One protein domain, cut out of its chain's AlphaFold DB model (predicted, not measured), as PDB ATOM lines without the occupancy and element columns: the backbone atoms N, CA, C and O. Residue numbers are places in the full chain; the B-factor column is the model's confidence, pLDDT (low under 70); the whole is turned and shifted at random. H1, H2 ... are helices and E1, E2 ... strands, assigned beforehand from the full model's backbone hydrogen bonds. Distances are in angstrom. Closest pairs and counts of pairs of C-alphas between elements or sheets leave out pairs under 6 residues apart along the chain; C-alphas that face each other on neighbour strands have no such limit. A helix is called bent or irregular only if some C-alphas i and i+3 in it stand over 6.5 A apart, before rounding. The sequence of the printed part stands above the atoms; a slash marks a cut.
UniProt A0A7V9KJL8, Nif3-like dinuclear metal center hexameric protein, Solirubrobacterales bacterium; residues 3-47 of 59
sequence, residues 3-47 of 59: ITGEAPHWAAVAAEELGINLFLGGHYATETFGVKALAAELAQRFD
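AT A GLANCE: This is residues 3 to 47 of the 59 residues of the protein "Nif3-like dinuclear metal center hexameric protein" of Solirubrobacterales bacterium (UniProt A0A7V9KJL8). The model is a small looped head with one long helix, H2, as an arm: from residue 3 the chain runs out to the short helix H1, then folds back through the strand E1 to the start of H2. Residues 32 to 47, of which 32 to 46 belong to H2, stick out free of the head. The printed part has 45 residues, with two named helices and one named strand in the order H1, E1, H2, and its class is mostly helix. It is extended, with a radius of gyration of the C-alphas of 16.1 A, and spans 51 by 16 by 9 A.

HOW THE PARTS SIT: Residues 3 to 4 pair with residues 23 to 24 of E1, the strand of residues 22 to 24, and run parallel to them. E1 pairs with no named strand. The closest C-alphas of E1 and H1, the helix of residues 10 to 17, are those of Leu 22 and Ala 15, 6.2 A apart. H2, residues 27 to 46, is apart from both H1 and E1. In H1 every O i to N i+4 pair is within hydrogen-bond range; in H2, 13 of 16 are.

IN THESE COORDINATES: H1 begins at C-alpha 10, (-12.866, 39.327, -60.189), and ends at Glu 17. E1 measures 6.6 A from C-alpha 22 to C-alpha 24. H2 measures 29.9 A, from C-alpha 27 at (-11.163, 43.055, -43.685) to C-alpha 46 at (-22.510, 48.229, -16.545). H2 is irregular, but only just: C-alphas 30 and 33 are 6.9 A apart.

THE WHOLE: The two C-alphas farthest apart, those of Glu 17 and Asp 47, are 51.0 A apart. The printed part has no cut. The links from H1 to E1 and from E1 to H2 are tight. The mean pLDDT of the printed part is 97.9, and no printed residue is under 70.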
ATOM      1  N   ILE A   3     -18.205  49.905 -50.683       98.12
ATOM      2  CA  ILE A   3     -17.120  49.916 -49.698       98.12
ATOM      3  C   ILE A   3     -17.209  48.601 -48.934       98.12
ATOM      4  O   ILE A   3     -18.269  48.270 -48.406       98.12
ATOM      5  N   THR A   4     -16.113  47.857 -48.896       97.69
ATOM      6  CA  THR A   4     -16.006  46.586 -48.176       97.69
ATOM      7  C   THR A   4     -14.583  46.417 -47.643       97.69
ATOM      8  O   THR A   4     -13.712  47.231 -47.944       97.69
ATOM      9  N   GLY A   5     -14.340  45.387 -46.838       97.44
ATOM     10  CA  GLY A   5     -13.005  45.044 -46.356       97.44
ATOM     11  C   GLY A   5     -12.153  44.432 -47.462       97.44
ATOM     12  O   GLY A   5     -11.237  45.064 -47.983       97.44
ATOM     13  N   GLU A   6     -12.512  43.217 -47.863       96.69
ATOM     14  CA  GLU A   6     -11.833  42.445 -48.903       96.69
ATOM     15  C   GLU A   6     -12.780  42.107 -50.053       96.69
ATOM     16  O   GLU A   6     -14.007  42.094 -49.911       96.69
ATOM     17  N   ALA A   7     -12.193  41.801 -51.209       96.69
ATOM     18  CA  ALA A   7     -12.913  41.246 -52.337       96.69
ATOM     19  C   ALA A   7     -12.007  40.316 -53.161       96.69
ATOM     20  O   ALA A   7     -10.794  40.524 -53.226       96.69
ATOM     21  N   PRO A   8     -12.578  39.294 -53.819       97.06
ATOM     22  CA  PRO A   8     -11.838  38.450 -54.752       97.06
ATOM     23  C   PRO A   8     -11.396  39.241 -55.994       97.06
ATOM     24  O   PRO A   8     -12.019  40.233 -56.361       97.06
ATOM     25  N   HIS A   9     -10.369  38.755 -56.701       96.38
ATOM     26  CA  HIS A   9      -9.785  39.445 -57.866       96.38
ATOM     27  C   HIS A   9     -10.815  39.871 -58.930       96.38
ATOM     28  O   HIS A   9     -10.730  40.972 -59.469       96.38
ATOM     29  N   TRP A  10     -11.827  39.034 -59.194       97.94
ATOM     30  CA  TRP A  10     -12.866  39.327 -60.189       97.94
ATOM     31  C   TRP A  10     -13.717  40.558 -59.846       97.94
ATOM     32  O   TRP A  10     -14.303  41.160 -60.743       97.94
ATOM     33  N   ALA A  11     -13.771  40.967 -58.575       97.94
ATOM     34  CA  ALA A  11     -14.565  42.109 -58.142       97.94
ATOM     35  C   ALA A  11     -14.067  43.435 -58.736       97.94
ATOM     36  O   ALA A  11     -14.876  44.335 -58.939       97.94
ATOM     37  N   ALA A  12     -12.772  43.552 -59.053       97.31
ATOM     38  CA  ALA A  12     -12.226  44.740 -59.711       97.31
ATOM     39  C   ALA A  12     -12.781  44.900 -61.135       97.31
ATOM     40  O   ALA A  12     -13.247  45.976 -61.496       97.31
ATOM     41  N   VAL A  13     -12.808  43.806 -61.903       98.31
ATOM     42  CA  VAL A  13     -13.374  43.783 -63.262       98.31
ATOM     43  C   VAL A  13     -14.879  44.037 -63.213       98.31
ATOM     44  O   VAL A  13     -15.382  44.891 -63.932       98.31
ATOM     45  N   ALA A  14     -15.596  43.369 -62.303       98.50
ATOM     46  CA  ALA A  14     -17.031  43.584 -62.140       98.50
ATOM     47  C   ALA A  14     -17.364  45.038 -61.758       98.50
ATOM     48  O   ALA A  14     -18.340  45.596 -62.251       98.50
ATOM     49  N   ALA A  15     -16.562  45.669 -60.895       98.31
ATOM     50  CA  ALA A  15     -16.734  47.073 -60.535       98.31
ATOM     51  C   ALA A  15     -16.562  48.006 -61.746       98.31
ATOM     52  O   ALA A  15     -17.363  48.924 -61.918       98.31
ATOM     53  N   GLU A  16     -15.575  47.743 -62.607       98.19
ATOM     54  CA  GLU A  16     -15.360  48.487 -63.852       98.19
ATOM     55  C   GLU A  16     -16.526  48.298 -64.838       98.19
ATOM     56  O   GLU A  16     -17.118  49.283 -65.280       98.19
ATOM     57  N   GLU A  17     -16.919  47.052 -65.114       98.50
ATOM     58  CA  GLU A  17     -18.012  46.716 -66.040       98.50
ATOM     59  C   GLU A  17     -19.364  47.293 -65.596       98.50
ATOM     60  O   GLU A  17     -20.166  47.729 -66.423       98.50
ATOM     61  N   LEU A  18     -19.620  47.320 -64.286       98.31
ATOM     62  CA  LEU A  18     -20.851  47.861 -63.706       98.31
ATOM     63  C   LEU A  18     -20.802  49.382 -63.485       98.31
ATOM     64  O   LEU A  18     -21.804  49.963 -63.063       98.31
ATOM     65  N   GLY A  19     -19.663  50.042 -63.727       98.25
ATOM     66  CA  GLY A  19     -19.488  51.473 -63.464       98.25
ATOM     67  C   GLY A  19     -19.593  51.843 -61.977       98.25
ATOM     68  O   GLY A  19     -20.089  52.918 -61.630       98.25
ATOM     69  N   ILE A  20     -19.166  50.954 -61.077       98.25
ATOM     70  CA  ILE A  20     -19.226  51.127 -59.621       98.25
ATOM     71  C   ILE A  20     -17.832  51.460 -59.081       98.25
ATOM     72  O   ILE A  20     -16.899  50.682 -59.222       98.25
ATOM     73  N   ASN A  21     -17.698  52.564 -58.341       98.50
ATOM     74  CA  ASN A  21     -16.489  52.798 -57.539       98.50
ATOM     75  C   ASN A  21     -16.377  51.734 -56.436       98.50
ATOM     76  O   ASN A  21     -17.283  51.663 -55.600       98.50
ATOM     77  N   LEU A  22     -15.288  50.967 -56.404       98.31
ATOM     78  CA  LEU A  22     -14.997  49.961 -55.379       98.31
ATOM     79  C   LEU A  22     -13.881  50.446 -54.445       98.31
ATOM     80  O   LEU A  22     -12.795  50.787 -54.906       98.31
ATOM     81  N   PHE A  23     -14.136  50.431 -53.138       98.25
ATOM     82  CA  PHE A  23     -13.140  50.684 -52.097       98.25
ATOM     83  C   PHE A  23     -12.958  49.434 -51.234       98.25
ATOM     84  O   PHE A  23     -13.918  48.962 -50.621       98.25
ATOM     85  N   LEU A  24     -11.726  48.925 -51.187       97.56
ATOM     86  CA  LEU A  24     -11.307  47.822 -50.323       97.56
ATOM     87  C   LEU A  24     -10.528  48.403 -49.142       97.56
ATOM     88  O   LEU A  24      -9.428  48.922 -49.317       97.56
ATOM     89  N   GLY A  25     -11.149  48.394 -47.966       96.31
ATOM     90  CA  GLY A  25     -10.626  49.001 -46.744       96.31
ATOM     91  C   GLY A  25      -9.796  48.065 -45.864       96.31
ATOM     92  O   GLY A  25      -9.323  48.525 -44.831       96.31
ATOM     93  N   GLY A  26      -9.635  46.794 -46.249       97.00
ATOM     94  CA  GLY A  26      -9.022  45.734 -45.440       97.00
ATOM     95  C   GLY A  26     -10.034  45.110 -44.477       97.00
ATOM     96  O   GLY A  26     -10.731  45.828 -43.755       97.00
ATOM     97  N   HIS A  27     -10.141  43.779 -44.461       96.94
ATOM     98  CA  HIS A  27     -11.163  43.055 -43.685       96.94
ATOM     99  C   HIS A  27     -11.083  43.417 -42.206       96.94
ATOM    100  O   HIS A  27     -12.045  43.937 -41.637       96.94
ATOM    101  N   TYR A  28      -9.888  43.263 -41.629       97.00
ATOM    102  CA  TYR A  28      -9.628  43.594 -40.235       97.00
ATOM    103  C   TYR A  28      -9.998  45.046 -39.930       97.00
ATOM    104  O   TYR A  28     -10.793  45.319 -39.029       97.00
ATOM    105  N   ALA A  29      -9.463  45.982 -40.716       96.50
ATOM    106  CA  ALA A  29      -9.652  47.407 -40.489       96.50
ATOM    107  C   ALA A  29     -11.136  47.802 -40.521       96.50
ATOM    108  O   ALA A  29     -11.572  48.570 -39.662       96.50
ATOM    109  N   THR A  30     -11.922  47.232 -41.443       97.56
ATOM    110  CA  THR A  30     -13.359  47.519 -41.564       97.56
ATOM    111  C   THR A  30     -14.232  46.899 -40.475       97.56
ATOM    112  O   THR A  30     -15.335  47.391 -40.242       97.56
ATOM    113  N   GLU A  31     -13.752  45.882 -39.758       97.94
ATOM    114  CA  GLU A  31     -14.543  45.166 -38.746       97.94
ATOM    115  C   GLU A  31     -14.162  45.502 -37.294       97.94
ATOM    116  O   GLU A  31     -14.867  45.119 -36.358       97.94
ATOM    117  N   THR A  32     -13.115  46.305 -37.064       98.12
ATOM    118  CA  THR A  32     -12.749  46.709 -35.690       98.12
ATOM    119  C   THR A  32     -13.751  47.665 -35.034       98.12
ATOM    120  O   THR A  32     -13.817  47.750 -33.805       98.12
ATOM    121  N   PHE A  33     -14.534  48.407 -35.821       97.69
ATOM    122  CA  PHE A  33     -15.402  49.468 -35.301       97.69
ATOM    123  C   PHE A  33     -16.551  48.920 -34.449       97.69
ATOM    124  O   PHE A  33     -16.858  49.477 -33.395       97.69
ATOM    125  N   GLY A  34     -17.161  47.813 -34.883       98.31
ATOM    126  CA  GLY A  34     -18.335  47.237 -34.227       98.31
ATOM    127  C   GLY A  34     -18.031  46.726 -32.820       98.31
ATOM    128  O   GLY A  34     -18.736  47.069 -31.873       98.31
ATOM    129  N   VAL A  35     -16.944  45.966 -32.659       98.19
ATOM    130  CA  VAL A  35     -16.545  45.421 -31.350       98.19
ATOM    131  C   VAL A  35     -16.154  46.520 -30.360       98.19
ATOM    132  O   VAL A  35     -16.517  46.438 -29.190       98.19
ATOM    133  N   LYS A  36     -15.494  47.590 -30.827       98.62
ATOM    134  CA  LYS A  36     -15.160  48.767 -30.006       98.62
ATOM    135  C   LYS A  36     -16.415  49.512 -29.552       98.62
ATOM    136  O   LYS A  36     -16.523  49.863 -28.381       98.62
ATOM    137  N   ALA A  37     -17.369  49.729 -30.459       98.62
ATOM    138  CA  ALA A  37     -18.632  50.392 -30.136       98.62
ATOM    139  C   ALA A  37     -19.462  49.577 -29.134       98.62
ATOM    140  O   ALA A  37     -19.978  50.132 -28.167       98.62
ATOM    141  N   LEU A  38     -19.531  48.255 -29.322       98.69
ATOM    142  CA  LEU A  38     -20.200  47.356 -28.384       98.69
ATOM    143  C   LEU A  38     -19.550  47.408 -26.997       98.69
ATOM    144  O   LEU A  38     -20.254  47.528 -25.999       98.69
ATOM    145  N   ALA A  39     -18.219  47.335 -26.929       98.69
ATOM    146  CA  ALA A  39     -17.498  47.405 -25.664       98.69
ATOM    147  C   ALA A  39     -17.741  48.740 -24.941       98.69
ATOM    148  O   ALA A  39     -18.025  48.737 -23.745       98.69
ATOM    149  N   ALA A  40     -17.720  49.862 -25.669       98.56
ATOM    150  CA  ALA A  40     -18.020  51.182 -25.118       98.56
ATOM    151  C   ALA A  40     -19.450  51.280 -24.549       98.56
ATOM    152  O   ALA A  40     -19.627  51.767 -23.433       98.56
ATOM    153  N   GLU A  41     -20.452  50.769 -25.269       98.69
ATOM    154  CA  GLU A  41     -21.851  50.758 -24.815       98.69
ATOM    155  C   GLU A  41     -22.032  49.914 -23.542       98.69
ATOM    156  O   GLU A  41     -22.683  50.330 -22.580       98.69
ATOM    157  N   LEU A  42     -21.421  48.726 -23.498       98.69
ATOM    158  CA  LEU A  42     -21.479  47.849 -22.326       98.69
ATOM    159  C   LEU A  42     -20.749  48.457 -21.125       98.69
ATOM    160  O   LEU A  42     -21.257  48.386 -20.006       98.69
ATOM    161  N   ALA A  43     -19.598  49.086 -21.352       98.62
ATOM    162  CA  ALA A  43     -18.841  49.772 -20.314       98.62
ATOM    163  C   ALA A  43     -19.657  50.893 -19.666       98.62
ATOM    164  O   ALA A  43     -19.741  50.956 -18.443       98.62
ATOM    165  N   GLN A  44     -20.335  51.716 -20.471       98.44
ATOM    166  CA  GLN A  44     -21.209  52.774 -19.964       98.44
ATOM    167  C   GLN A  44     -22.402  52.215 -19.177       98.44
ATOM    168  O   GLN A  44     -22.781  52.769 -18.147       98.44
ATOM    169  N   ARG A  45     -23.017  51.129 -19.657       98.69
ATOM    170  CA  ARG A  45     -24.224  50.560 -19.046       98.69
ATOM    171  C   ARG A  45     -23.955  49.821 -17.737       98.69
ATOM    172  O   ARG A  45     -24.821  49.813 -16.863       98.69
ATOM    173  N   PHE A  46     -22.813  49.152 -17.638       98.62
ATOM    174  CA  PHE A  46     -22.510  48.229 -16.545       98.62
ATOM    175  C   PHE A  46     -21.345  48.677 -15.658       98.62
ATOM    176  O   PHE A  46     -21.028  47.961 -14.714       98.62
ATOM    177  N   ASP A  47     -20.742  49.837 -15.936       98.06
ATOM    178  CA  ASP A  47     -19.586  50.381 -15.210       98.06
ATOM    179  C   ASP A  47     -18.403  49.396 -15.162       98.06
ATOM    180  O   ASP A  47     -17.802  49.130 -14.121       98.06
TER     181      ASP A  47